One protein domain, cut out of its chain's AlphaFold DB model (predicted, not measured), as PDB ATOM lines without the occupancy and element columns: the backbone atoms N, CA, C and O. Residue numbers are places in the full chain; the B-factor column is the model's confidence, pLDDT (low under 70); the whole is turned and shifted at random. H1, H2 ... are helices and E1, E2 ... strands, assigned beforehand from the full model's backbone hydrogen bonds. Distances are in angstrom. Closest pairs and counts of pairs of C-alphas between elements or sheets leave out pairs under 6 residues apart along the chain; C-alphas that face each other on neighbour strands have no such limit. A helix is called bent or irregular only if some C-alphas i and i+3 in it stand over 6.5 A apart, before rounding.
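AT A GLANCE: This is residues 16 to 227 of the 229 residues of the protein "N-formylglutamate amidohydrolase" of Planctomycetes bacterium K22_7 (UniProt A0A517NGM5). A strongly twisted sheet of six strands forms a wall between helices, with H3 and H5 over one face and the arm H4b of the long bent helix H4 over the other. Away from the sheet, a looser part holds H1, H2, the arm H4a and much of the long link of residues 73 to 100, while H6 packs on H4b. The printed part has 212 residues, with seven named helices and six named strands that follow each other along the chain as E1 H1 H2 H3 E2 H4 E3 E4 H5 E5 E6 H6 H7; 85 of the printed residues are in the helices and 32 in the strands. The mixed sheet runs E2 E1 E3 E6 E4 E5, and the class is mixed, helices and strands. The whole is compact, with a radius of gyration of the C-alphas of 17.4 A and spans of 49 by 45 by 31 A.

IN THESE COORDINATES: The strands are E1, residues 16 to 21, from C-alpha 16 at (164.513, 167.929, 177.136); E2, 69 to 72; E3, 132 to 138, 19.3 A long; E4, 154 to 158; E5, 188 to 192; and E6, 201 to 205. The helices are H1, 30 to 36; H2, 39 to 45; H3, 55 to 66, 16.2 A; H4, 101 to 128; H5, 163 to 179, 24.6 A; H6, 210 to 213; and H7, 216 to 225, ending at C-alpha 225 (157.097, 141.611, 181.668). By its hydrogen bonds H4 was assigned as one helix, but it is bent: C-alphas 110 and 113 are 6.9 A apart, between arms H4a, 101 to 110, and H4b, 113 to 128, 21.7 A. H1 is irregular, with C-alphas 31 and 34 7.5 A apart.

HOW THE PARTS SIT: E3 is parallel to E1, with N 18 and O 134 2.9 A apart, and antiparallel to E6, with N 135 and O 205 3.0 A apart. H3 runs along the strands over E1, at a height over the sheet of 8.2 A; H5 is on the same face, at 8.3 A. H4b is on the opposite face, at 9.6 A. E4, H5, E5 form a strand-helix-strand unit, two parallel neighbour strands with a helix between, and its crossover is right-handed. H4b touches H6 with residues 120 to 127 alone, closest at the C-alphas of Leu 120 and Val 213, 6.9 A. H7 only grazes the sheet. H1 and H2 are close but not clearly touching, with the C-alphas of Phe 36 and Gln 42 6.3 A apart. Every O i to N i+4 pair is within hydrogen-bond range in H2, H3, H4a, H4b and H5, against 4 of 6 in H7 and 0 of 3 in H1, where 3 of 4 O i to N i+3 pairs are; H6 is too short for such a pair.

THE WHOLE: The C-alphas farthest apart, Pro 102 and Ser 182, are 54.2 A apart. The printed part has no cut; the links E2 to H4 and E3 to E4 are long. The mean pLDDT of the printed part is 75.2, and residues 142 to 153, 160, 162 and 180 to 227 are under 70.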
ATOM      1  N   ALA A  16     165.514 167.632 176.126       85.31
ATOM      2  CA  ALA A  16     164.513 167.929 177.136       85.31
ATOM      3  C   ALA A  16     164.498 166.826 178.202       85.31
ATOM      4  O   ALA A  16     164.754 165.660 177.904       85.31
ATOM      5  N   ILE A  17     164.183 167.187 179.445       86.62
ATOM      6  CA  ILE A  17     163.957 166.225 180.527       86.62
ATOM      7  C   ILE A  17     162.482 166.303 180.918       86.62
ATOM      8  O   ILE A  17     161.941 167.394 181.116       86.62
ATOM      9  N   LEU A  18     161.839 165.149 181.030       87.81
ATOM     10  CA  LEU A  18     160.513 164.995 181.615       87.81
ATOM     11  C   LEU A  18     160.646 164.123 182.853       87.81
ATOM     12  O   LEU A  18     161.223 163.046 182.771       87.81
ATOM     13  N   ILE A  19     160.097 164.557 183.980       90.62
ATOM     14  CA  ILE A  19     159.973 163.723 185.172       90.62
ATOM     15  C   ILE A  19     158.519 163.296 185.329       90.62
ATOM     16  O   ILE A  19     157.615 164.127 185.204       90.62
ATOM     17  N   THR A  20     158.297 162.021 185.638       93.31
ATOM     18  CA  THR A  20     156.989 161.521 186.066       93.31
ATOM     19  C   THR A  20     157.025 160.914 187.462       93.31
ATOM     20  O   THR A  20     158.078 160.497 187.942       93.31
ATOM     21  N   CYS A  21     155.879 160.909 188.140       93.19
ATOM     22  CA  CYS A  21     155.699 160.220 189.415       93.19
ATOM     23  C   CYS A  21     154.289 159.623 189.487       93.19
ATOM     24  O   CYS A  21     153.318 160.286 189.856       93.19
ATOM     25  N   GLU A  22     154.185 158.358 189.096       95.69
ATOM     26  CA  GLU A  22     152.939 157.604 188.968       95.69
ATOM     27  C   GLU A  22     152.310 157.287 190.332       95.69
ATOM     28  O   GLU A  22     151.089 157.249 190.461       95.69
ATOM     29  N   HIS A  23     153.145 157.049 191.350       94.62
ATOM     30  CA  HIS A  23     152.745 156.570 192.683       94.62
ATOM     31  C   HIS A  23     152.986 157.628 193.769       94.62
ATOM     32  O   HIS A  23     153.389 157.308 194.888       94.62
ATOM     33  N   GLY A  24     152.774 158.902 193.437       92.38
ATOM     34  CA  GLY A  24     153.112 160.043 194.293       92.38
ATOM     35  C   GLY A  24     152.214 160.231 195.520       92.38
ATOM     36  O   GLY A  24     152.599 160.945 196.446       92.38
ATOM     37  N   GLY A  25     151.051 159.582 195.566       94.12
ATOM     38  CA  GLY A  25     150.119 159.672 196.686       94.12
ATOM     39  C   GLY A  25     149.166 158.487 196.771       94.12
ATOM     40  O   GLY A  25     149.161 157.597 195.924       94.12
ATOM     41  N   ASN A  26     148.376 158.474 197.841       97.56
ATOM     42  CA  ASN A  26     147.434 157.413 198.182       97.56
ATOM     43  C   ASN A  26     145.985 157.914 198.289       97.56
ATOM     44  O   ASN A  26     145.181 157.331 199.020       97.56
ATOM     45  N   GLU A  27     145.649 158.993 197.584       98.12
ATOM     46  CA  GLU A  27     144.307 159.568 197.582       98.12
ATOM     47  C   GLU A  27     143.326 158.621 196.886       98.12
ATOM     48  O   GLU A  27     143.615 158.052 195.831       98.12
ATOM     49  N   VAL A  28     142.153 158.445 197.490       97.81
ATOM     50  CA  VAL A  28     141.039 157.700 196.898       97.81
ATOM     51  C   VAL A  28     139.982 158.718 196.487       97.81
ATOM     52  O   VAL A  28     139.519 159.464 197.357       97.81
ATOM     53  N   PRO A  29     139.576 158.769 195.209       96.62
ATOM     54  CA  PRO A  29     138.482 159.627 194.792       96.62
ATOM     55  C   PRO A  29     137.184 159.286 195.544       96.62
ATOM     56  O   PRO A  29     136.937 158.102 195.810       96.62
ATOM     57  N   PRO A  30     136.356 160.283 195.912       96.12
ATOM     58  CA  PRO A  30     135.179 160.076 196.756       96.12
ATOM     59  C   PRO A  30     134.232 158.973 196.271       96.12
ATOM     60  O   PRO A  30     133.716 158.206 197.081       96.12
ATOM     61  N   GLU A  31     134.042 158.853 194.959       94.12
ATOM     62  CA  GLU A  31     133.183 157.855 194.322       94.12
ATOM     63  C   GLU A  31     133.666 156.408 194.523       94.12
ATOM     64  O   GLU A  31     132.855 155.486 194.490       94.12
ATOM     65  N   TYR A  32     134.957 156.202 194.813       95.31
ATOM     66  CA  TYR A  32     135.540 154.881 195.070       95.31
ATOM     67  C   TYR A  32     135.848 154.627 196.548       95.31
ATOM     68  O   TYR A  32     136.321 153.544 196.899       95.31
ATOM     69  N   ALA A  33     135.559 155.580 197.441       95.50
ATOM     70  CA  ALA A  33     135.877 155.473 198.867       95.50
ATOM     71  C   ALA A  33     135.287 154.212 199.526       95.50
ATOM     72  O   ALA A  33     135.905 153.634 200.424       95.50
ATOM     73  N   VAL A  34     134.129 153.741 199.043       94.69
ATOM     74  CA  VAL A  34     133.458 152.529 199.541       94.69
ATOM     75  C   VAL A  34     134.329 151.272 199.412       94.69
ATOM     76  O   VAL A  34     134.363 150.459 200.336       94.69
ATOM     77  N   HIS A  35     135.118 151.152 198.338       94.06
ATOM     78  CA  HIS A  35     136.012 150.007 198.110       94.06
ATOM     79  C   HIS A  35     137.165 149.949 199.122       94.06
ATOM     80  O   HIS A  35     137.767 148.895 199.338       94.06
ATOM     81  N   PHE A  36     137.444 151.070 199.790       96.56
ATOM     82  CA  PHE A  36     138.552 151.220 200.723       96.56
ATOM     83  C   PHE A  36     138.109 151.461 202.173       96.56
ATOM     84  O   PHE A  36     138.921 151.857 203.009       96.56
ATOM     85  N   ALA A  37     136.842 151.199 202.509       95.12
ATOM     86  CA  ALA A  37     136.301 151.457 203.846       95.12
ATOM     87  C   ALA A  37     136.814 150.484 204.928       95.12
ATOM     88  O   ALA A  37     136.807 150.812 206.115       95.12
ATOM     89  N   SER A  38     137.264 149.283 204.546       96.88
ATOM     90  CA  SER A  38     137.728 148.288 205.520       96.88
ATOM     91  C   SER A  38     139.034 148.716 206.216       96.88
ATOM     92  O   SER A  38     139.891 149.346 205.587       96.88
ATOM     93  N   PRO A  39     139.270 148.311 207.482       97.19
ATOM     94  CA  PRO A  39     140.534 148.591 208.171       97.19
ATOM     95  C   PRO A  39     141.766 148.080 207.411       97.19
ATOM     96  O   PRO A  39     142.800 148.743 207.386       97.19
ATOM     97  N   GLY A  40     141.643 146.925 206.746       97.12
ATOM     98  CA  GLY A  40     142.709 146.366 205.913       97.12
ATOM     99  C   GLY A  40     143.010 147.225 204.683       97.12
ATOM    100  O   GLY A  40     144.174 147.444 204.366       97.12
ATOM    101  N   ALA A  41     141.983 147.764 204.021       96.88
ATOM    102  CA  ALA A  41     142.164 148.696 202.908       96.88
ATOM    103  C   ALA A  41     142.827 150.005 203.343       96.88
ATOM    104  O   ALA A  41     143.766 150.464 202.697       96.88
ATOM    105  N   GLN A  42     142.409 150.561 204.479       97.94
ATOM    106  CA  GLN A  42     143.034 151.754 205.053       97.94
ATOM    107  C   GLN A  42     144.506 151.526 205.424       97.94
ATOM    108  O   GLN A  42     145.335 152.419 205.237       97.94
ATOM    109  N   ALA A  43     144.851 150.337 205.923       96.56
ATOM    110  CA  ALA A  43     146.237 149.966 206.192       96.56
ATOM    111  C   ALA A  43     147.062 149.854 204.897       96.56
ATOM    112  O   ALA A  43     148.159 150.411 204.826       96.56
ATOM    113  N   ASP A  44     146.522 149.199 203.864       96.00
ATOM    114  CA  ASP A  44     147.197 149.050 202.572       96.00
ATOM    115  C   ASP A  44     147.415 150.419 201.897       96.00
ATOM    116  O   ASP A  44     148.535 150.687 201.452       96.00
ATOM    117  N   LEU A  45     146.426 151.325 201.932       96.88
ATOM    118  CA  LEU A  45     146.538 152.705 201.426       96.88
ATOM    119  C   LEU A  45     147.679 153.493 202.074       96.88
ATOM    120  O   LEU A  45     148.387 154.231 201.398       96.88
ATOM    121  N   ARG A  46     147.878 153.358 203.389       93.81
ATOM    122  CA  ARG A  46     148.933 154.080 204.129       93.81
ATOM    123  C   ARG A  46     150.314 153.437 203.995       93.81
ATOM    124  O   ARG A  46     151.295 153.988 204.491       93.81
ATOM    125  N   SER A  47     150.395 152.276 203.356       88.69
ATOM    126  CA  SER A  47     151.631 151.527 203.156       88.69
ATOM    127  C   SER A  47     152.206 151.735 201.752       88.69
ATOM    128  O   SER A  47     151.566 152.317 200.881       88.69
ATOM    129  N   HIS A  48     153.378 151.146 201.506       84.06
ATOM    130  CA  HIS A  48     154.002 151.064 200.181       84.06
ATOM    131  C   HIS A  48     153.152 150.336 199.119       84.06
ATOM    132  O   HIS A  48     153.515 150.303 197.950       84.06
ATOM    133  N   ARG A  49     152.045 149.688 199.513       90.44
ATOM    134  CA  ARG A  49     151.083 149.112 198.564       90.44
ATOM    135  C   ARG A  49     150.201 150.186 197.925       90.44
ATOM    136  O   ARG A  49     149.803 150.016 196.781       90.44
ATOM    137  N   GLY A  50     149.877 151.250 198.666       92.88
ATOM    138  CA  GLY A  50     149.013 152.348 198.222       92.88
ATOM    139  C   GLY A  50     149.720 153.379 197.352       92.88
ATOM    140  O   GLY A  50     149.114 153.954 196.453       92.88
ATOM    141  N   TYR A  51     150.999 153.610 197.624       93.81
ATOM    142  CA  TYR A  51     151.811 154.649 197.000       93.81
ATOM    143  C   TYR A  51     153.288 154.412 197.310       93.81
ATOM    144  O   TYR A  51     153.612 153.518 198.091       93.81
ATOM    145  N   ASP A  52     154.158 155.254 196.764       89.50
ATOM    146  CA  ASP A  52     155.593 155.231 197.012       89.50
ATOM    147  C   ASP A  52     155.971 156.356 197.999       89.50
ATOM    148  O   ASP A  52     156.063 157.531 197.616       89.50
ATOM    149  N   PRO A  53     156.196 156.053 199.298       83.12
ATOM    150  CA  PRO A  53     156.459 157.081 200.298       83.12
ATOM    151  C   PRO A  53     157.694 157.918 199.959       83.12
ATOM    152  O   PRO A  53     158.803 157.398 199.830       83.12
ATOM    153  N   GLY A  54     157.502 159.231 199.832       83.88
ATOM    154  CA  GLY A  54     158.560 160.190 199.504       83.88
ATOM    155  C   GLY A  54     158.879 160.338 198.010       83.88
ATOM    156  O   GLY A  54     159.689 161.204 197.679       83.88
ATOM    157  N   ALA A  55     158.247 159.571 197.111       84.38
ATOM    158  CA  ALA A  55     158.508 159.663 195.672       84.38
ATOM    159  C   ALA A  55     158.141 161.035 195.098       84.38
ATOM    160  O   ALA A  55     158.960 161.636 194.408       84.38
ATOM    161  N   LEU A  56     156.969 161.573 195.454       89.69
ATOM    162  CA  LEU A  56     156.540 162.893 194.986       89.69
ATOM    163  C   LEU A  56     157.514 163.997 195.418       89.69
ATOM    164  O   LEU A  56     157.967 164.773 194.585       89.69
ATOM    165  N   VAL A  57     157.920 164.004 196.691       87.19
ATOM    166  CA  VAL A  57     158.891 164.977 197.226       87.19
ATOM    167  C   VAL A  57     160.234 164.881 196.492       87.19
ATOM    168  O   VAL A  57     160.853 165.899 196.173       87.19
ATOM    169  N   ALA A  58     160.696 163.661 196.199       83.38
ATOM    170  CA  ALA A  58     161.917 163.446 195.430       83.38
ATOM    171  C   ALA A  58     161.775 163.940 193.979       83.38
ATOM    172  O   ALA A  58     162.675 164.616 193.478       83.38
ATOM    173  N   ALA A  59     160.645 163.654 193.328       86.06
ATOM    174  CA  ALA A  59     160.352 164.062 191.958       86.06
ATOM    175  C   ALA A  59     160.248 165.590 191.822       86.06
ATOM    176  O   ALA A  59     160.859 166.167 190.924       86.06
ATOM    177  N   GLU A  60     159.554 166.260 192.746       91.75
ATOM    178  CA  GLU A  60     159.458 167.724 192.823       91.75
ATOM    179  C   GLU A  60     160.828 168.371 193.024       91.75
ATOM    180  O   GLU A  60     161.188 169.320 192.321       91.75
ATOM    181  N   SER A  61     161.622 167.834 193.957       86.19
ATOM    182  CA  SER A  61     162.984 168.306 194.190       86.19
ATOM    183  C   SER A  61     163.833 168.155 192.929       86.19
ATOM    184  O   SER A  61     164.470 169.119 192.502       86.19
ATOM    185  N   LEU A  62     163.814 166.985 192.288       86.19
ATOM    186  CA  LEU A  62     164.595 166.730 191.080       86.19
ATOM    187  C   LEU A  62     164.167 167.643 189.923       86.19
ATOM    188  O   LEU A  62     165.025 168.258 189.290       86.19
ATOM    189  N   ALA A  63     162.860 167.808 189.701       91.88
ATOM    190  CA  ALA A  63     162.317 168.682 188.662       91.88
ATOM    191  C   ALA A  63     162.730 170.139 188.860       91.88
ATOM    192  O   ALA A  63     163.164 170.800 187.915       91.88
ATOM    193  N   LYS A  64     162.673 170.620 190.106       92.56
ATOM    194  CA  LYS A  64     163.118 171.966 190.466       92.56
ATOM    195  C   LYS A  64     164.613 172.163 190.208       92.56
ATOM    196  O   LYS A  64     164.990 173.185 189.644       92.56
ATOM    197  N   HIS A  65     165.458 171.211 190.606       89.19
ATOM    198  CA  HIS A  65     166.911 171.315 190.418       89.19
ATOM    199  C   HIS A  65     167.330 171.226 188.946       89.19
ATOM    200  O   HIS A  65     168.307 171.859 188.557       89.19
ATOM    201  N   LEU A  66     166.605 170.452 188.135       87.75
ATOM    202  CA  LEU A  66     166.870 170.305 186.703       87.75
ATOM    203  C   LEU A  66     166.161 171.358 185.842       87.75
ATOM    204  O   LEU A  66     166.437 171.439 184.647       87.75
ATOM    205  N   GLY A  67     165.258 172.155 186.422       93.81
ATOM    206  CA  GLY A  67     164.454 173.131 185.686       93.81
ATOM    207  C   GLY A  67     163.583 172.476 184.613       93.81
ATOM    208  O   GLY A  67     163.499 172.992 183.502       93.81
ATOM    209  N   CYS A  68     162.995 171.314 184.909       91.25
ATOM    210  CA  CYS A  68     162.286 170.495 183.929       91.25
ATOM    211  C   CYS A  68     160.818 170.246 184.303       91.25
ATOM    212  O   CYS A  68     160.372 170.551 185.410       91.25
ATOM    213  N   ARG A  69     160.043 169.691 183.363       94.06
ATOM    214  CA  ARG A  69     158.620 169.402 183.585       94.06
ATOM    215  C   ARG A  69     158.458 168.204 184.525       94.06
ATOM    216  O   ARG A  69     159.179 167.219 184.384       94.06
ATOM    217  N   LEU A  70     157.482 168.291 185.428       95.94
ATOM    218  CA  LEU A  70     156.991 167.193 186.260       95.94
ATOM    219  C   LEU A  70     155.521 166.910 185.927       95.94
ATOM    220  O   LEU A  70     154.726 167.846 185.822       95.94
ATOM    221  N   ILE A  71     155.168 165.634 185.795       94.62
ATOM    222  CA  ILE A  71     153.785 165.147 185.757       94.62
ATOM    223  C   ILE A  71     153.647 164.079 186.843       94.62
ATOM    224  O   ILE A  71     154.356 163.082 186.826       94.62
ATOM    225  N   ALA A  72     152.759 164.285 187.808       97.25
ATOM    226  CA  ALA A  72     152.612 163.383 188.945       97.25
ATOM    227  C   ALA A  72     151.143 163.077 189.232       97.25
ATOM    228  O   ALA A  72     150.265 163.884 188.922       97.25
ATOM    229  N   SER A  73     150.901 161.928 189.854       96.44
ATOM    230  CA  SER A  73     149.596 161.532 190.379       96.44
ATOM    231  C   SER A  73     149.648 161.385 191.895       96.44
ATOM    232  O   SER A  73     150.609 160.845 192.449       96.44
ATOM    233  N   THR A  74     148.591 161.843 192.561       97.62
ATOM    234  CA  THR A  74     148.347 161.613 193.992       97.62
ATOM    235  C   THR A  74     147.310 160.520 194.242       97.62
ATOM    236  O   THR A  74     147.129 160.111 195.389       97.62
ATOM    237  N   THR A  75     146.659 160.012 193.191       98.06
ATOM    238  CA  THR A  75     145.705 158.904 193.277       98.06
ATOM    239  C   THR A  75     146.432 157.603 193.600       98.06
ATOM    240  O   THR A  75     147.445 157.282 192.980       98.06
ATOM    241  N   THR A  76     145.882 156.831 194.539       98.19
ATOM    242  CA  THR A  76     146.433 155.534 194.941       98.19
ATOM    243  C   THR A  76     146.586 154.578 193.760       98.19
ATOM    244  O   THR A  76     145.654 154.367 192.978       98.19
ATOM    245  N   ARG A  77     147.732 153.891 193.691       96.44
ATOM    246  CA  ARG A  77     147.956 152.824 192.699       96.44
ATOM    247  C   ARG A  77     147.044 151.614 192.913       96.44
ATOM    248  O   ARG A  77     146.912 150.775 192.032       96.44
ATOM    249  N   LEU A  78     146.422 151.505 194.092       97.06
ATOM    250  CA  LEU A  78     145.459 150.444 194.382       97.06
ATOM    251  C   LEU A  78     144.136 150.633 193.631       97.06
ATOM    252  O   LEU A  78     143.376 149.673 193.526       97.06
ATOM    253  N   LEU A  79     143.849 151.834 193.128       96.38
ATOM    254  CA  LEU A  79     142.671 152.083 192.305       96.38
ATOM    255  C   LEU A  79     142.951 151.678 190.853       96.38
ATOM    256  O   LEU A  79     142.249 150.836 190.299       96.38
ATOM    257  N   VAL A  80     144.012 152.252 190.284       95.56
ATOM    258  CA  VAL A  80     144.573 151.920 188.973       95.56
ATOM    259  C   VAL A  80     146.063 152.230 188.984       95.56
ATOM    260  O   VAL A  80     146.478 153.316 189.391       95.56
ATOM    261  N   ASP A  81     146.884 151.281 188.552       95.12
ATOM    262  CA  ASP A  81     148.328 151.485 188.501       95.12
ATOM    263  C   ASP A  81     148.732 152.184 187.190       95.12
ATOM    264  O   ASP A  81     148.719 151.595 186.111       95.12
ATOM    265  N   LEU A  82     149.116 153.460 187.286       91.69
ATOM    266  CA  LEU A  82     149.510 154.292 186.139       91.69
ATOM    267  C   LEU A  82     150.833 153.860 185.477       91.69
ATOM    268  O   LEU A  82     151.155 154.337 184.384       91.69
ATOM    269  N   ASN A  83     151.591 152.968 186.127       88.25
ATOM    270  CA  ASN A  83     152.834 152.390 185.616       88.25
ATOM    271  C   ASN A  83     152.623 151.003 184.967       88.25
ATOM    272  O   ASN A  83     153.585 150.278 184.717       88.25
ATOM    273  N   ARG A  84     151.366 150.612 184.722       85.88
ATOM    274  CA  ARG A  84     150.956 149.360 184.065       85.88
ATOM    275  C   ARG A  84     150.238 149.630 182.759       85.88
ATOM    276  O   ARG A  84     149.643 150.692 182.601       85.88
ATOM    277  N   SER A  85     150.264 148.681 181.823       86.31
ATOM    278  CA  SER A  85     149.442 148.797 180.616       86.31
ATOM    279  C   SER A  85     147.980 148.456 180.908       86.31
ATOM    280  O   SER A  85     147.685 147.743 181.865       86.31
ATOM    281  N   GLU A  86     147.046 148.924 180.068       88.81
ATOM    282  CA  GLU A  86     145.609 148.607 180.226       88.81
ATOM    283  C   GLU A  86     145.337 147.093 180.170       88.81
ATOM    284  O   GLU A  86     144.384 146.614 180.779       88.81
ATOM    285  N   SER A  87     146.183 146.332 179.468       85.56
ATOM    286  CA  SER A  87     146.099 144.870 179.381       85.56
ATOM    287  C   SER A  87     146.820 144.136 180.514       85.56
ATOM    288  O   SER A  87     146.762 142.906 180.575       85.56
ATOM    289  N   ASN A  88     147.514 144.847 181.404       85.44
ATOM    290  CA  ASN A  88     148.242 144.213 182.488       85.44
ATOM    291  C   ASN A  88     147.291 143.627 183.538       85.44
ATOM    292  O   ASN A  88     146.454 144.358 184.066       85.44
ATOM    293  N   PRO A  89     147.455 142.362 183.962       85.25
ATOM    294  CA  PRO A  89     146.609 141.798 185.014       85.25
ATOM    295  C   PRO A  89     146.770 142.505 186.372       85.25
ATOM    296  O   PRO A  89     145.857 142.478 187.190       85.25
ATOM    297  N   GLY A  90     147.915 143.142 186.616       86.69
ATOM    298  CA  GLY A  90     148.234 143.912 187.817       86.69
ATOM    299  C   GLY A  90     147.907 145.404 187.739       86.69
ATOM    300  O   GLY A  90     148.294 146.125 188.657       86.69
ATOM    301  N   ILE A  91     147.216 145.887 186.694       91.94
ATOM    302  CA  ILE A  91     146.706 147.271 186.664       91.94
ATOM    303  C   ILE A  91     145.642 147.509 187.751       91.94
ATOM    304  O   ILE A  91     145.514 148.620 188.266       91.94
ATOM    305  N   TRP A  92     144.915 146.454 188.132       93.88
ATOM    306  CA  TRP A  92     143.862 146.474 189.146       93.88
ATOM    307  C   TRP A  92     144.336 145.820 190.443       93.88
ATOM    308  O   TRP A  92     144.964 144.760 190.427       93.88
ATOM    309  N   SER A  93     143.979 146.400 191.590       94.94
ATOM    310  CA  SER A  93     144.182 145.736 192.882       94.94
ATOM    311  C   SER A  93     142.988 144.858 193.271       94.94
ATOM    312  O   SER A  93     141.908 144.931 192.684       94.94
ATOM    313  N   LYS A  94     143.154 144.092 194.357       94.62
ATOM    314  CA  LYS A  94     142.074 143.318 194.994       94.62
ATOM    315  C   LYS A  94     140.865 144.161 195.438       94.62
ATOM    316  O   LYS A  94     139.835 143.591 195.756       94.62
ATOM    317  N   TYR A  95     140.994 145.490 195.512       94.75
ATOM    318  CA  TYR A  95     139.900 146.396 195.887       94.75
ATOM    319  C   TYR A  95     139.008 146.784 194.699       94.75
ATOM    320  O   TYR A  95     137.911 147.293 194.903       94.75
ATOM    321  N   CYS A  96     139.462 146.509 193.474       90.81
ATOM    322  CA  CYS A  96     138.775 146.848 192.226       90.81
ATOM    323  C   CYS A  96     138.265 145.603 191.475       90.81
ATOM    324  O   CYS A  96     137.865 145.705 190.316       90.81
ATOM    325  N   THR A  97     138.295 144.417 192.096       84.25
ATOM    326  CA  THR A  97     137.906 143.155 191.440       84.25
ATOM    327  C   THR A  97     136.438 143.128 191.041       84.25
ATOM    328  O   THR A  97     136.117 142.571 189.995       84.25
ATOM    329  N   ASP A  98     135.587 143.777 191.836       87.38
ATOM    330  CA  ASP A  98     134.131 143.774 191.669       87.38
ATOM    331  C   ASP A  98     133.646 144.823 190.655       87.38
ATOM    332  O   ASP A  98     132.455 144.879 190.354       87.38
ATOM    333  N   LEU A  99     134.549 145.655 190.116       88.75
ATOM    334  CA  LEU A  99     134.221 146.566 189.022       88.75
ATOM    335  C   LEU A  99     134.004 145.762 187.739       88.75
ATOM    336  O   LEU A  99     134.893 145.020 187.305       88.75
ATOM    337  N   ASP A 100     132.838 145.953 187.129       93.25
ATOM    338  CA  ASP A 100     132.517 145.456 185.798       93.25
ATOM    339  C   ASP A 100     133.279 146.231 184.706       93.25
ATOM    340  O   ASP A 100     134.012 147.187 184.977       93.25
ATOM    341  N   GLU A 101     133.161 145.792 183.450       92.94
ATOM    342  CA  GLU A 101     133.853 146.448 182.333       92.94
ATOM    343  C   GLU A 101     133.490 147.940 182.191       92.94
ATOM    344  O   GLU A 101     134.420 148.741 182.074       92.94
ATOM    345  N   PRO A 102     132.208 148.357 182.273       95.62
ATOM    346  CA  PRO A 102     131.848 149.775 182.288       95.62
ATOM    347  C   PRO A 102     132.510 150.570 183.420       95.62
ATOM    348  O   PRO A 102     133.058 151.645 183.171       95.62
ATOM    349  N   GLY A 103     132.508 150.049 184.653       93.38
ATOM    350  CA  GLY A 103     133.131 150.712 185.798       93.38
ATOM    351  C   GLY A 103     134.646 150.857 185.644       93.38
ATOM    352  O   GLY A 103     135.210 151.907 185.964       93.38
ATOM    353  N   ARG A 104     135.310 149.833 185.095       93.94
ATOM    354  CA  ARG A 104     136.742 149.878 184.768       93.94
ATOM    355  C   ARG A 104     137.042 150.891 183.669       93.94
ATOM    356  O   ARG A 104     137.990 151.658 183.815       93.94
ATOM    357  N   ASP A 105     136.248 150.934 182.601       95.50
ATOM    358  CA  ASP A 105     136.454 151.897 181.514       95.50
ATOM    359  C   ASP A 105     136.251 153.342 181.984       95.50
ATOM    360  O   ASP A 105     137.068 154.212 181.671       95.50
ATOM    361  N   GLN A 106     135.240 153.589 182.823       95.56
ATOM    362  CA  GLN A 106     135.032 154.894 183.446       95.56
ATOM    363  C   GLN A 106     136.256 155.313 184.269       95.56
ATOM    364  O   GLN A 106     136.777 156.414 184.079       95.56
ATOM    365  N   LEU A 107     136.762 154.428 185.125       94.88
ATOM    366  CA  LEU A 107     137.947 154.686 185.940       94.88
ATOM    367  C   LEU A 107     139.172 154.977 185.055       94.88
ATOM    368  O   LEU A 107     139.872 155.974 185.261       94.88
ATOM    369  N   LEU A 108     139.396 154.169 184.012       96.12
ATOM    370  CA  LEU A 108     140.471 154.400 183.044       96.12
ATOM    371  C   LEU A 108     140.330 155.761 182.359       96.12
ATOM    372  O   LEU A 108     141.319 156.477 182.213       96.12
ATOM    373  N   SER A 109     139.116 156.136 181.958       97.06
ATOM    374  CA  SER A 109     138.839 157.407 181.284       97.06
ATOM    375  C   SER A 109     139.084 158.631 182.170       97.06
ATOM    376  O   SER A 109     139.481 159.673 181.656       97.06
ATOM    377  N   GLN A 110     138.888 158.505 183.485       96.06
ATOM    378  CA  GLN A 110     138.998 159.615 184.431       96.06
ATOM    379  C   GLN A 110     140.407 159.772 185.007       96.06
ATOM    380  O   GLN A 110     140.870 160.898 185.182       96.06
ATOM    381  N   TYR A 111     141.100 158.664 185.285       95.56
ATOM    382  CA  TYR A 111     142.348 158.688 186.058       95.56
ATOM    383  C   TYR A 111     143.566 158.212 185.267       95.56
ATOM    384  O   TYR A 111     144.642 158.793 185.391       95.56
ATOM    385  N   TYR A 112     143.418 157.182 184.429       95.25
ATOM    386  CA  TYR A 112     144.551 156.567 183.732       95.25
ATOM    387  C   TYR A 112     144.871 157.249 182.399       95.25
ATOM    388  O   TYR A 112     145.975 157.757 182.193       95.25
ATOM    389  N   ARG A 113     143.904 157.280 181.479       96.31
ATOM    390  CA  ARG A 113     144.093 157.788 180.115       96.31
ATOM    391  C   ARG A 113     144.469 159.274 180.094       96.31
ATOM    392  O   ARG A 113     145.368 159.595 179.320       96.31
ATOM    393  N   PRO A 114     143.900 160.161 180.940       97.31
ATOM    394  CA  PRO A 114     144.327 161.559 181.002       97.31
ATOM    395  C   PRO A 114     145.787 161.713 181.436       97.31
ATOM    396  O   PRO A 114     146.551 162.390 180.757       97.31
ATOM    397  N   TYR A 115     146.215 161.003 182.488       94.56
ATOM    398  CA  TYR A 115     147.615 161.018 182.924       94.56
ATOM    399  C   TYR A 115     148.560 160.563 181.803       94.56
ATOM    400  O   TYR A 115     149.553 161.225 181.500       94.56
ATOM    401  N   ARG A 116     148.237 159.446 181.136       89.44
ATOM    402  CA  ARG A 116     149.040 158.936 180.015       89.44
ATOM    403  C   ARG A 116     149.052 159.915 178.839       89.44
ATOM    404  O   ARG A 116     150.099 160.088 178.222       89.44
ATOM    405  N   ALA A 117     147.926 160.557 178.538       90.06
ATOM    406  CA  ALA A 117     147.829 161.554 177.477       90.06
ATOM    407  C   ALA A 117     148.703 162.784 177.767       90.06
ATOM    408  O   ALA A 117     149.423 163.216 176.872       90.06
ATOM    409  N   ASP A 118     148.720 163.283 179.004       91.44
ATOM    410  CA  ASP A 118     149.562 164.417 179.404       91.44
ATOM    411  C   ASP A 118     151.058 164.113 179.228       91.44
ATOM    412  O   ASP A 118     151.813 164.940 178.706       91.44
ATOM    413  N   VAL A 119     151.492 162.905 179.612       85.50
ATOM    414  CA  VAL A 119     152.875 162.442 179.406       85.50
ATOM    415  C   VAL A 119     153.205 162.388 177.914       85.50
ATOM    416  O   VAL A 119     154.197 162.976 177.481       85.50
ATOM    417  N   LEU A 120     152.353 161.737 177.116       84.69
ATOM    418  CA  LEU A 120     152.545 161.607 175.668       84.69
ATOM    419  C   LEU A 120     152.573 162.959 174.959       84.69
ATOM    420  O   LEU A 120     153.388 163.162 174.057       84.69
ATOM    421  N   GLN A 121     151.702 163.880 175.362       86.94
ATOM    422  CA  GLN A 121     151.640 165.220 174.800       86.94
ATOM    423  C   GLN A 121     152.930 165.984 175.098       86.94
ATOM    424  O   GLN A 121     153.528 166.537 174.180       86.94
ATOM    425  N   CYS A 122     153.418 165.938 176.343       83.38
ATOM    426  CA  CYS A 122     154.662 166.603 176.722       83.38
ATOM    427  C   CYS A 122     155.869 166.074 175.931       83.38
ATOM    428  O   CYS A 122     156.690 166.862 175.461       83.38
ATOM    429  N   VAL A 123     155.973 164.751 175.762       82.44
ATOM    430  CA  VAL A 123     157.025 164.136 174.934       82.44
ATOM    431  C   VAL A 123     156.890 164.594 173.482       82.44
ATOM    432  O   VAL A 123     157.868 165.032 172.880       82.44
ATOM    433  N   SER A 124     155.674 164.553 172.932       81.25
ATOM    434  CA  SER A 124     155.401 164.942 171.544       81.25
ATOM    435  C   SER A 124     155.749 166.404 171.268       81.25
ATOM    436  O   SER A 124     156.270 166.716 170.198       81.25
ATOM    437  N   ASP A 125     155.495 167.299 172.221       85.62
ATOM    438  CA  ASP A 125     155.840 168.715 172.100       85.62
ATOM    439  C   ASP A 125     157.361 168.918 172.078       85.62
ATOM    440  O   ASP A 125     157.873 169.628 171.215       85.62
ATOM    441  N   PHE A 126     158.112 168.224 172.940       84.19
ATOM    442  CA  PHE A 126     159.577 168.280 172.913       84.19
ATOM    443  C   PHE A 126     160.173 167.772 171.597       84.19
ATOM    444  O   PHE A 126     161.079 168.408 171.057       84.19
ATOM    445  N   VAL A 127     159.642 166.671 171.065       82.25
ATOM    446  CA  VAL A 127     160.081 166.108 169.781       82.25
ATOM    447  C   VAL A 127     159.752 167.050 168.624       82.25
ATOM    448  O   VAL A 127     160.589 167.254 167.745       82.25
ATOM    449  N   ARG A 128     158.566 167.680 168.632       87.44
ATOM    450  CA  ARG A 128     158.176 168.678 167.620       87.44
ATOM    451  C   ARG A 128     159.107 169.891 167.616       87.44
ATOM    452  O   ARG A 128     159.384 170.433 166.552       87.44
ATOM    453  N   ASP A 129     159.640 170.253 168.779       89.94
ATOM    454  CA  ASP A 129     160.654 171.301 168.931       89.94
ATOM    455  C   ASP A 129     162.071 170.851 168.512       89.94
ATOM    456  O   ASP A 129     163.044 171.570 168.742       89.94
ATOM    457  N   GLY A 130     162.219 169.656 167.928       85.19
ATOM    458  CA  GLY A 130     163.499 169.108 167.480       85.19
ATOM    459  C   GLY A 130     164.399 168.614 168.614       85.19
ATOM    460  O   GLY A 130     165.600 168.441 168.403       85.19
ATOM    461  N   ARG A 131     163.853 168.396 169.818       83.19
ATOM    462  CA  ARG A 131     164.616 167.930 170.982       83.19
ATOM    463  C   ARG A 131     164.474 166.426 171.170       83.19
ATOM    464  O   ARG A 131     163.392 165.861 171.040       83.19
ATOM    465  N   SER A 132     165.567 165.796 171.581       82.38
ATOM    466  CA  SER A 132     165.518 164.454 172.172       82.38
ATOM    467  C   SER A 132     164.980 164.532 173.605       82.38
ATOM    468  O   SER A 132     165.168 165.545 174.283       82.38
ATOM    469  N   VAL A 133     164.299 163.489 174.079       80.69
ATOM    470  CA  VAL A 133     163.657 163.486 175.402       80.69
ATOM    471  C   VAL A 133     164.321 162.459 176.299       80.69
ATOM    472  O   VAL A 133     164.505 161.317 175.902       80.69
ATOM    473  N   ILE A 134     164.657 162.881 177.514       85.00
ATOM    474  CA  ILE A 134     164.993 162.004 178.627       85.00
ATOM    475  C   ILE A 134     163.779 161.958 179.550       85.00
ATOM    476  O   ILE A 134     163.533 162.911 180.294       85.00
ATOM    477  N   HIS A 135     163.017 160.872 179.509       85.12
ATOM    478  CA  HIS A 135     161.891 160.673 180.423       85.12
ATOM    479  C   HIS A 135     162.355 159.887 181.646       85.12
ATOM    480  O   HIS A 135     162.821 158.771 181.483       85.12
ATOM    481  N   LEU A 136     162.246 160.486 182.834       86.38
ATOM    482  CA  LEU A 136     162.602 159.942 184.141       86.38
ATOM    483  C   LEU A 136     161.341 159.674 184.981       86.38
ATOM    484  O   LEU A 136     160.791 160.605 185.566       86.38
ATOM    485  N   SER A 137     160.890 158.425 185.092       87.44
ATOM    486  CA  SER A 137     159.853 158.061 186.081       87.44
ATOM    487  C   SER A 137     160.502 157.849 187.448       87.44
ATOM    488  O   SER A 137     161.516 157.161 187.514       87.44
ATOM    489  N   VAL A 138     159.970 158.476 188.506       85.81
ATOM    490  CA  VAL A 138     160.536 158.502 189.866       85.81
ATOM    491  C   VAL A 138     159.661 157.721 190.841       85.81
ATOM    492  O   VAL A 138     158.521 158.097 191.121       85.81
ATOM    493  N   HIS A 139     160.263 156.695 191.439       84.81
ATOM    494  CA  HIS A 139     159.642 155.813 192.429       84.81
ATOM    495  C   HIS A 139     160.417 155.766 193.752       84.81
ATOM    496  O   HIS A 139     161.566 156.202 193.836       84.81
ATOM    497  N   THR A 140     159.824 155.201 194.800       78.19
ATOM    498  CA  THR A 140     160.543 154.799 196.025       78.19
ATOM    499  C   THR A 140     160.124 153.394 196.437       78.19
ATOM    500  O   THR A 140     159.226 152.783 195.873       78.19
ATOM    501  N   PHE A 141     160.831 152.823 197.402       70.44
ATOM    502  CA  PHE A 141     160.667 151.427 197.779       70.44
ATOM    503  C   PHE A 141     161.018 151.243 199.247       70.44
ATOM    504  O   PHE A 141     161.792 151.997 199.841       70.44
ATOM    505  N   THR A 142     160.498 150.178 199.844       66.44
ATOM    506  CA  THR A 142     160.867 149.806 201.205       66.44
ATOM    507  C   THR A 142     162.205 149.073 201.224       66.44
ATOM    508  O   THR A 142     162.429 148.118 200.476       66.44
ATOM    509  N   LYS A 143     163.077 149.441 202.173       61.56
ATOM    510  CA  LYS A 143     164.355 148.743 202.427       61.56
ATOM    511  C   LYS A 143     164.189 147.281 202.844       61.56
ATOM    512  O   LYS A 143     165.173 146.557 202.910       61.56
ATOM    513  N   ARG A 144     162.971 146.839 203.157       59.69
ATOM    514  CA  ARG A 144     162.654 145.443 203.462       59.69
ATOM    515  C   ARG A 144     161.670 144.900 202.444       59.69
ATOM    516  O   ARG A 144     160.664 145.553 202.167       59.69
ATOM    517  N   PHE A 145     161.953 143.713 201.929       56.31
ATOM    518  CA  PHE A 145     161.078 142.977 201.024       56.31
ATOM    519  C   PHE A 145     161.178 141.494 201.337       56.31
ATOM    520  O   PHE A 145     162.282 140.976 201.431       56.31
ATOM    521  N   GLN A 146     160.034 140.842 201.555       54.12
ATOM    522  CA  GLN A 146     159.959 139.415 201.903       54.12
ATOM    523  C   GLN A 146     160.860 138.986 203.086       54.12
ATOM    524  O   GLN A 146     161.262 137.838 203.182       54.12
ATOM    525  N   GLY A 147     161.150 139.903 204.016       58.91
ATOM    526  CA  GLY A 147     162.016 139.650 205.179       58.91
ATOM    527  C   GLY A 147     163.468 140.097 204.989       58.91
ATOM    528  O   GLY A 147     164.112 140.476 205.971       58.91
ATOM    529  N   ASP A 148     163.935 140.203 203.746       54.69
ATOM    530  CA  ASP A 148     165.310 140.580 203.431       54.69
ATOM    531  C   ASP A 148     165.508 142.095 203.404       54.69
ATOM    532  O   ASP A 148     164.671 142.866 202.915       54.69
ATOM    533  N   ARG A 149     166.645 142.534 203.951       60.84
ATOM    534  CA  ARG A 149     167.072 143.932 203.918       60.84
ATOM    535  C   ARG A 149     167.831 144.196 202.620       60.84
ATOM    536  O   ARG A 149     168.806 143.526 202.306       60.84
ATOM    537  N   ARG A 150     167.377 145.205 201.885       61.12
ATOM    538  CA  ARG A 150     167.995 145.713 200.665       61.12
ATOM    539  C   ARG A 150     168.978 146.813 201.063       61.12
ATOM    540  O   ARG A 150     168.570 147.824 201.636       61.12
ATOM    541  N   ASP A 151     170.257 146.606 200.759       62.16
ATOM    542  CA  ASP A 151     171.339 147.571 201.025       62.16
ATOM    543  C   ASP A 151     171.540 148.576 199.880       62.16
ATOM    544  O   ASP A 151     172.558 149.253 199.824       62.16
ATOM    545  N   VAL A 152     170.575 148.662 198.962       63.38
ATOM    546  CA  VAL A 152     170.554 149.639 197.872       63.38
ATOM    547  C   VAL A 152     169.882 150.911 198.371       63.38
ATOM    548  O   VAL A 152     168.789 150.842 198.933       63.38
ATOM    549  N   ASP A 153     170.514 152.062 198.150       66.12
ATOM    550  CA  ASP A 153     169.924 153.374 198.448       66.12
ATOM    551  C   ASP A 153     169.288 154.019 197.197       66.12
ATOM    552  O   ASP A 153     168.237 154.649 197.306       66.12
ATOM    553  N   LEU A 154     169.871 153.817 196.008       70.75
ATOM    554  CA  LEU A 154     169.376 154.325 194.722       70.75
ATOM    555  C   LEU A 154     169.461 153.246 193.630       70.75
ATOM    556  O   LEU A 154     170.480 152.562 193.504       70.75
ATOM    557  N   GLY A 155     168.402 153.112 192.827       73.88
ATOM    558  CA  GLY A 155     168.371 152.218 191.669       73.88
ATOM    559  C   GLY A 155     168.299 153.006 190.365       73.88
ATOM    560  O   GLY A 155     167.677 154.054 190.297       73.88
ATOM    561  N   ILE A 156     168.911 152.512 189.299       78.00
ATOM    562  CA  ILE A 156     168.584 152.990 187.949       78.00
ATOM    563  C   ILE A 156     168.086 151.783 187.172       78.00
ATOM    564  O   ILE A 156     168.819 150.802 187.017       78.00
ATOM    565  N   LEU A 157     166.818 151.858 186.769       78.88
ATOM    566  CA  LEU A 157     166.108 150.838 186.005       78.88
ATOM    567  C   LEU A 157     166.057 151.325 184.556       78.88
ATOM    568  O   LEU A 157     165.912 152.515 184.302       78.88
ATOM    569  N   PHE A 158     166.161 150.415 183.602       74.44
ATOM    570  CA  PHE A 158     166.015 150.730 182.183       74.44
ATOM    571  C   PHE A 158     165.599 149.480 181.421       74.44
ATOM    572  O   PHE A 158     165.781 148.366 181.926       74.44
ATOM    573  N   ASP A 159     165.091 149.659 180.205       72.94
ATOM    574  CA  ASP A 159     164.802 148.550 179.307       72.94
ATOM    575  C   ASP A 159     166.117 148.010 178.699       72.94
ATOM    576  O   ASP A 159     166.799 148.716 177.948       72.94
ATOM    577  N   PRO A 160     166.542 146.772 179.016       68.69
ATOM    578  CA  PRO A 160     167.787 146.210 178.500       68.69
ATOM    579  C   PRO A 160     167.780 146.036 176.977       68.69
ATOM    580  O   PRO A 160     168.862 146.030 176.380       68.69
ATOM    581  N   ASP A 161     166.599 145.971 176.353       74.69
ATOM    582  CA  ASP A 161     166.434 145.899 174.900       74.69
ATOM    583  C   ASP A 161     166.604 147.273 174.220       74.69
ATOM    584  O   ASP A 161     166.526 147.392 172.991       74.69
ATOM    585  N   ARG A 162     166.886 148.325 175.003       69.94
ATOM    586  CA  ARG A 162     167.192 149.684 174.543       69.94
ATOM    587  C   ARG A 162     168.660 150.036 174.825       69.94
ATOM    588  O   ARG A 162     169.012 150.499 175.914       69.94
ATOM    589  N   PRO A 163     169.561 149.869 173.836       75.44
ATOM    590  CA  PRO A 163     170.986 150.135 174.024       75.44
ATOM    591  C   PRO A 163     171.311 151.561 174.494       75.44
ATOM    592  O   PRO A 163     172.256 151.742 175.263       75.44
ATOM    593  N   SER A 164     170.543 152.562 174.058       72.06
ATOM    594  CA  SER A 164     170.710 153.964 174.453       72.06
ATOM    595  C   SER A 164     170.370 154.198 175.926       72.06
ATOM    596  O   SER A 164     171.177 154.796 176.644       72.06
ATOM    597  N   GLU A 165     169.252 153.651 176.411       75.38
ATOM    598  CA  GLU A 165     168.870 153.696 177.829       75.38
ATOM    599  C   GLU A 165     169.906 152.999 178.709       75.38
ATOM    600  O   GLU A 165     170.360 153.558 179.714       75.38
ATOM    601  N   ARG A 166     170.364 151.812 178.288       76.69
ATOM    602  CA  ARG A 166     171.441 151.079 178.963       76.69
ATOM    603  C   ARG A 166     172.704 151.924 179.071       76.69
ATOM    604  O   ARG A 166     173.300 152.029 180.144       76.69
ATOM    605  N   GLN A 167     173.131 152.523 177.961       78.62
ATOM    606  CA  GLN A 167     174.353 153.319 177.917       78.62
ATOM    607  C   GLN A 167     174.240 154.581 178.783       78.62
ATOM    608  O   GLN A 167     175.200 154.947 179.465       78.62
ATOM    609  N   TRP A 168     173.084 155.249 178.783       80.56
ATOM    610  CA  TRP A 168     172.855 156.400 179.651       80.56
ATOM    611  C   TRP A 168     172.836 156.011 181.123       80.56
ATOM    612  O   TRP A 168     173.523 156.651 181.918       80.56
ATOM    613  N   SER A 169     172.129 154.937 181.467       77.81
ATOM    614  CA  SER A 169     171.997 154.445 182.839       77.81
ATOM    615  C   SER A 169     173.351 154.069 183.428       77.81
ATOM    616  O   SER A 169     173.687 154.512 184.524       77.81
ATOM    617  N   LEU A 170     174.189 153.374 182.653       79.19
ATOM    618  CA  LEU A 170     175.581 153.076 183.010       79.19
ATOM    619  C   LEU A 170     176.383 154.343 183.340       79.19
ATOM    620  O   LEU A 170     177.029 154.418 184.386       79.19
ATOM    621  N   ARG A 171     176.328 155.356 182.465       82.88
ATOM    622  CA  ARG A 171     177.031 156.631 182.689       82.88
ATOM    623  C   ARG A 171     176.488 157.382 183.901       82.88
ATOM    624  O   ARG A 171     177.258 158.031 184.608       82.88
ATOM    625  N   CYS A 172     175.178 157.327 184.121       82.06
ATOM    626  CA  CYS A 172     174.531 157.959 185.262       82.06
ATOM    627  C   CYS A 172     175.006 157.314 186.570       82.06
ATOM    628  O   CYS A 172     175.509 158.024 187.441       82.06
ATOM    629  N   CYS A 173     174.978 155.979 186.657       77.19
ATOM    630  CA  CYS A 173     175.499 155.224 187.799       77.19
ATOM    631  C   CYS A 173     176.956 155.585 188.105       77.19
ATOM    632  O   CYS A 173     177.255 155.995 189.224       77.19
ATOM    633  N   GLN A 174     177.838 155.540 187.101       80.06
ATOM    634  CA  GLN A 174     179.258 155.879 187.266       80.06
ATOM    635  C   GLN A 174     179.461 157.298 187.819       80.06
ATOM    636  O   GLN A 174     180.286 157.522 188.703       80.06
ATOM    637  N   ARG A 175     178.699 158.279 187.320       82.25
ATOM    638  CA  ARG A 175     178.785 159.671 187.793       82.25
ATOM    639  C   ARG A 175     178.235 159.849 189.205       82.25
ATOM    640  O   ARG A 175     178.761 160.669 189.953       82.25
ATOM    641  N   LEU A 176     177.176 159.126 189.557       76.75
ATOM    642  CA  LEU A 176     176.600 159.159 190.900       76.75
ATOM    643  C   LEU A 176     177.559 158.540 191.916       76.75
ATOM    644  O   LEU A 176     177.807 159.145 192.954       76.75
ATOM    645  N   GLU A 177     178.169 157.401 191.593       73.81
ATOM    646  CA  GLU A 177     179.178 156.750 192.437       73.81
ATOM    647  C   GLU A 177     180.371 157.666 192.735       73.81
ATOM    648  O   GLU A 177     180.830 157.724 193.870       73.81
ATOM    649  N   GLN A 178     180.829 158.445 191.750       76.56
ATOM    650  CA  GLN A 178     181.925 159.406 191.933       76.56
ATOM    651  C   GLN A 178     181.564 160.597 192.835       76.56
ATOM    652  O   GLN A 178     182.454 161.237 193.393       76.56
ATOM    653  N   ARG A 179     180.277 160.944 192.936       73.75
ATOM    654  CA  ARG A 179     179.796 162.133 193.662       73.75
ATOM    655  C   ARG A 179     179.245 161.813 195.046       73.75
ATOM    656  O   ARG A 179     179.144 162.710 195.881       73.75
ATOM    657  N   LEU A 180     178.862 160.565 195.294       64.81
ATOM    658  CA  LEU A 180     178.334 160.135 196.579       64.81
ATOM    659  C   LEU A 180     179.496 159.822 197.550       64.81
ATOM    660  O   LEU A 180     180.404 159.082 197.187       64.81
ATOM    661  N   PRO A 181     179.478 160.344 198.796       56.44
ATOM    662  CA  PRO A 181     180.496 160.037 199.809       56.44
ATOM    663  C   PRO A 181     180.749 158.527 200.018       56.44
ATOM    664  O   PRO A 181     179.832 157.717 199.931       56.44
ATOM    665  N   SER A 182     181.970 158.132 200.382       51.03
ATOM    666  CA  SER A 182     182.390 156.721 200.510       51.03
ATOM    667  C   SER A 182     181.818 155.953 201.718       51.03
ATOM    668  O   SER A 182     182.104 154.771 201.886       51.03
ATOM    669  N   THR A 183     181.016 156.591 202.575       46.16
ATOM    670  CA  THR A 183     180.649 156.082 203.911       46.16
ATOM    671  C   THR A 183     179.271 155.418 204.032       46.16
ATOM    672  O   THR A 183     178.878 155.118 205.156       46.16
ATOM    673  N   SER A 184     178.526 155.146 202.946       44.06
ATOM    674  CA  SER A 184     177.317 154.287 203.056       44.06
ATOM    675  C   SER A 184     177.470 152.960 202.321       44.06
ATOM    676  O   SER A 184     178.108 152.930 201.266       44.06
ATOM    677  N   PRO A 185     176.857 151.881 202.839       43.09
ATOM    678  CA  PRO A 185     176.799 150.597 202.149       43.09
ATOM    679  C   PRO A 185     176.173 150.766 200.752       43.09
ATOM    680  O   PRO A 185     175.171 151.455 200.622       43.09
ATOM    681  N   LYS A 186     176.812 150.193 199.720       49.44
ATOM    682  CA  LYS A 186     176.351 150.011 198.319       49.44
ATOM    683  C   LYS A 186     175.286 151.019 197.813       49.44
ATOM    684  O   LYS A 186     174.125 150.680 197.604       49.44
ATOM    685  N   ARG A 187     175.711 152.263 197.554       56.75
ATOM    686  CA  ARG A 187     174.825 153.421 197.300       56.75
ATOM    687  C   ARG A 187     174.073 153.451 195.959       56.75
ATOM    688  O   ARG A 187     173.006 154.055 195.912       56.75
ATOM    689  N   THR A 188     174.562 152.793 194.908       49.97
ATOM    690  CA  THR A 188     173.882 152.742 193.602       49.97
ATOM    691  C   THR A 188     173.921 151.313 193.084       49.97
ATOM    692  O   THR A 188     174.999 150.748 192.922       49.97
ATOM    693  N   ALA A 189     172.762 150.711 192.834       47.81
ATOM    694  CA  ALA A 189     172.692 149.448 192.113       47.81
ATOM    695  C   ALA A 189     172.140 149.717 190.716       47.81
ATOM    696  O   ALA A 189     171.012 150.185 190.553       47.81
ATOM    697  N   MET A 190     172.943 149.411 189.700       47.38
ATOM    698  CA  MET A 190     172.432 149.308 188.346       47.38
ATOM    699  C   MET A 190     171.710 147.971 188.221       47.38
ATOM    700  O   MET A 190     172.335 146.914 188.321       47.38
ATOM    701  N   VAL A 191     170.406 148.021 187.986       48.38
ATOM    702  CA  VAL A 191     169.615 146.827 187.706       48.38
ATOM    703  C   VAL A 191     169.134 146.962 186.266       48.38
ATOM    704  O   VAL A 191     168.101 147.568 186.000       48.38
ATOM    705  N   ALA A 192     169.921 146.421 185.327       37.75
ATOM    706  CA  ALA A 192     169.404 146.092 183.998       37.75
ATOM    707  C   ALA A 192     168.231 145.136 184.219       37.75
ATOM    708  O   ALA A 192     168.413 144.207 185.003       37.75
ATOM    709  N   ALA A 193     167.057 145.399 183.633       46.41
ATOM    710  CA  ALA A 193     165.796 144.760 184.016       46.41
ATOM    711  C   ALA A 193     165.879 143.223 184.097       46.41
ATOM    712  O   ALA A 193     165.675 142.510 183.122       46.41
ATOM    713  N   LEU A 194     166.228 142.722 185.283       31.11
ATOM    714  CA  LEU A 194     166.357 141.304 185.605       31.11
ATOM    715  C   LEU A 194     166.323 141.045 187.118       31.11
ATOM    716  O   LEU A 194     166.747 139.985 187.569       31.11
ATOM    717  N   LEU A 195     165.789 141.970 187.924       28.52
ATOM    718  CA  LEU A 195     165.421 141.639 189.298       28.52
ATOM    719  C   LEU A 195     164.110 142.316 189.718       28.52
ATOM    720  O   LEU A 195     163.912 143.496 189.417       28.52
ATOM    721  N   PRO A 196     163.288 141.638 190.538       27.34
ATOM    722  CA  PRO A 196     162.348 142.291 191.440       27.34
ATOM    723  C   PRO A 196     163.148 143.056 192.516       27.34
ATOM    724  O   PRO A 196     163.267 142.629 193.668       27.34
ATOM    725  N   ALA A 197     163.777 144.174 192.147       25.36
ATOM    726  CA  ALA A 197     164.730 144.881 192.999       25.36
ATOM    727  C   ALA A 197     164.349 146.347 193.249       25.36
ATOM    728  O   ALA A 197     164.396 147.204 192.379       25.36
ATOM    729  N   ALA A 198     164.026 146.586 194.517       25.66
ATOM    730  CA  ALA A 198     164.236 147.798 195.300       25.66
ATOM    731  C   ALA A 198     165.261 148.821 194.791       25.66
ATOM    732  O   ALA A 198     166.460 148.549 194.756       25.66
ATOM    733  N   GLY A 199     164.777 150.034 194.559       26.08
ATOM    734  CA  GLY A 199     165.535 151.231 194.222       26.08
ATOM    735  C   GLY A 199     164.550 152.392 194.067       26.08
ATOM    736  O   GLY A 199     163.379 152.149 193.765       26.08
ATOM    737  N   THR A 200     164.965 153.644 194.301       28.52
ATOM    738  CA  THR A 200     164.255 154.750 193.654       28.52
ATOM    739  C   THR A 200     164.499 154.503 192.196       28.52
ATOM    740  O   THR A 200     165.627 154.681 191.772       28.52
ATOM    741  N   ALA A 201     163.525 153.942 191.490       37.59
ATOM    742  CA  ALA A 201     163.704 153.657 190.089       37.59
ATOM    743  C   ALA A 201     163.628 154.986 189.365       37.59
ATOM    744  O   ALA A 201     162.634 155.687 189.503       37.59
ATOM    745  N   ILE A 202     164.707 155.335 188.675       46.16
ATOM    746  CA  ILE A 202     164.693 156.318 187.607       46.16
ATOM    747  C   ILE A 202     164.674 155.495 186.324       46.16
ATOM    748  O   ILE A 202     165.713 154.950 185.955       46.16
ATOM    749  N   ALA A 203     163.498 155.327 185.718       41.47
ATOM    750  CA  ALA A 203     163.374 154.724 184.390       41.47
ATOM    751  C   ALA A 203     163.664 155.793 183.345       41.47
ATOM    752  O   ALA A 203     163.103 156.871 183.465       41.47
ATOM    753  N   VAL A 204     164.545 155.520 182.383       32.12
ATOM    754  CA  VAL A 204     165.089 156.521 181.457       32.12
ATOM    755  C   VAL A 204     164.747 156.106 180.038       32.12
ATOM    756  O   VAL A 204     165.395 155.196 179.548       32.12
ATOM    757  N   ASP A 205     163.823 156.780 179.360       33.72
ATOM    758  CA  ASP A 205     163.693 156.665 177.895       33.72
ATOM    759  C   ASP A 205     164.509 157.795 177.249       33.72
ATOM    760  O   ASP A 205     164.374 158.945 177.670       33.72
ATOM    761  N   GLN A 206     165.411 157.477 176.312       28.38
ATOM    762  CA  GLN A 206     166.318 158.440 175.661       28.38
ATOM    763  C   GLN A 206     165.929 158.781 174.215       28.38
ATOM    764  O   GLN A 206     166.546 159.687 173.657       28.38
ATOM    765  N   ASP A 207     164.969 158.088 173.590       29.11
ATOM    766  CA  ASP A 207     164.772 158.166 172.135       29.11
ATOM    767  C   ASP A 207     163.284 158.136 171.738       29.11
ATOM    768  O   ASP A 207     162.751 157.140 171.234       29.11
ATOM    769  N   ALA A 208     162.601 159.271 171.910       30.08
ATOM    770  CA  ALA A 208     161.269 159.472 171.348       30.08
ATOM    771  C   ALA A 208     161.333 160.064 169.925       30.08
ATOM    772  O   ALA A 208     161.666 161.233 169.760       30.08
ATOM    773  N   ASP A 209     160.991 159.274 168.900       32.00
ATOM    774  CA  ASP A 209     160.618 159.736 167.557       32.00
ATOM    775  C   ASP A 209     159.107 159.501 167.294       32.00
ATOM    776  O   ASP A 209     158.388 158.957 168.136       32.00
ATOM    777  N   GLU A 210     158.563 159.957 166.159       29.70
ATOM    778  CA  GLU A 210     157.128 159.817 165.827       29.70
ATOM    779  C   GLU A 210     156.628 158.338 165.844       29.70
ATOM    780  O   GLU A 210     155.516 158.067 166.318       29.70
ATOM    781  N   PRO A 211     157.442 157.334 165.442       33.03
ATOM    782  CA  PRO A 211     157.219 155.913 165.744       33.03
ATOM    783  C   PRO A 211     157.250 155.517 167.238       33.03
ATOM    784  O   PRO A 211     156.567 154.553 167.608       33.03
ATOM    785  N   THR A 212     157.989 156.216 168.106       32.50
ATOM    786  CA  THR A 212     158.054 155.980 169.566       32.50
ATOM    787  C   THR A 212     156.758 156.347 170.299       32.50
ATOM    788  O   THR A 212     156.360 155.636 171.225       32.50
ATOM    789  N   VAL A 213     155.995 157.345 169.837       30.86
ATOM    790  CA  VAL A 213     154.687 157.706 170.436       30.86
ATOM    791  C   VAL A 213     153.678 156.548 170.346       30.86
ATOM    792  O   VAL A 213     152.940 156.278 171.294       30.86
ATOM    793  N   ARG A 214     153.703 155.763 169.255       30.83
ATOM    794  CA  ARG A 214     152.903 154.523 169.132       30.83
ATOM    795  C   ARG A 214     153.433 153.374 170.006       30.83
ATOM    796  O   ARG A 214     152.697 152.423 170.270       30.83
ATOM    797  N   ARG A 215     154.688 153.447 170.466       36.47
ATOM    798  CA  ARG A 215     155.383 152.421 171.269       36.47
ATOM    799  C   ARG A 215     155.362 152.685 172.773       36.47
ATOM    800  O   ARG A 215     155.570 151.736 173.518       36.47
ATOM    801  N   HIS A 216     154.981 153.871 173.243       31.97
ATOM    802  CA  HIS A 216     154.653 154.084 174.662       31.97
ATOM    803  C   HIS A 216     153.495 153.194 175.166       31.97
ATOM    804  O   HIS A 216     153.399 152.947 176.368       31.97
ATOM    805  N   ARG A 217     152.650 152.652 174.267       31.73
ATOM    806  CA  ARG A 217     151.733 151.537 174.589       31.73
ATOM    807  C   ARG A 217     152.490 150.256 174.987       31.73
ATOM    808  O   ARG A 217     152.118 149.643 175.973       31.73
ATOM    809  N   ARG A 218     153.590 149.921 174.294       32.84
ATOM    810  CA  ARG A 218     154.472 148.773 174.597       32.84
ATOM    811  C   ARG A 218     155.432 149.000 175.768       32.84
ATOM    812  O   ARG A 218     155.905 148.033 176.339       32.84
ATOM    813  N   TRP A 219     155.748 150.248 176.119       34.19
ATOM    814  CA  TRP A 219     156.611 150.568 177.269       34.19
ATOM    815  C   TRP A 219     155.999 150.084 178.590       34.19
ATOM    816  O   TRP A 219     156.683 149.497 179.423       34.19
ATOM    817  N   ALA A 220     154.682 150.253 178.727       32.84
ATOM    818  CA  ALA A 220     153.930 149.704 179.844       32.84
ATOM    819  C   ALA A 220     153.938 148.158 179.799       32.84
ATOM    820  O   ALA A 220     154.324 147.535 180.779       32.84
ATOM    821  N   ASP A 221     153.697 147.551 178.626       33.72
ATOM    822  CA  ASP A 221     153.791 146.090 178.430       33.72
ATOM    823  C   ASP A 221     155.198 145.507 178.714       33.72
ATOM    824  O   ASP A 221     155.327 144.340 179.087       33.72
ATOM    825  N   HIS A 222     156.274 146.288 178.546       34.94
ATOM    826  CA  HIS A 222     157.635 145.871 178.893       34.94
ATOM    827  C   HIS A 222     157.906 145.978 180.396       34.94
ATOM    828  O   HIS A 222     158.357 144.991 180.966       34.94
ATOM    829  N   MET A 223     157.543 147.074 181.077       33.84
ATOM    830  CA  MET A 223     157.610 147.157 182.554       33.84
ATOM    831  C   MET A 223     156.816 146.036 183.253       33.84
ATOM    832  O   MET A 223     157.156 145.584 184.352       33.84
ATOM    833  N   ASP A 224     155.779 145.556 182.581       33.38
ATOM    834  CA  ASP A 224     154.902 144.468 182.991       33.38
ATOM    835  C   ASP A 224     155.530 143.079 182.878       33.38
ATOM    836  O   ASP A 224     155.348 142.245 183.770       33.38
ATOM    837  N   ALA A 225     156.335 142.846 181.840       27.08
ATOM    838  CA  ALA A 225     157.097 141.611 181.668       27.08
ATOM    839  C   ALA A 225     158.182 141.423 182.748       27.08
ATOM    840  O   ALA A 225     158.591 140.295 183.019       27.08
ATOM    841  N   TYR A 226     158.619 142.508 183.397       30.52
ATOM    842  CA  TYR A 226     159.714 142.488 184.373       30.52
ATOM    843  C   TYR A 226     159.271 142.376 185.841       30.52
ATOM    844  O   TYR A 226     160.122 142.196 186.711       30.52
ATOM    845  N   GLN A 227     157.965 142.453 186.140       29.94
ATOM    846  CA  GLN A 227     157.433 142.305 187.509       29.94
ATOM    847  C   GLN A 227     156.588 141.039 187.727       29.94
ATOM    848  O   GLN A 227     156.165 140.778 188.852       29.94
TER     849      GLN A 227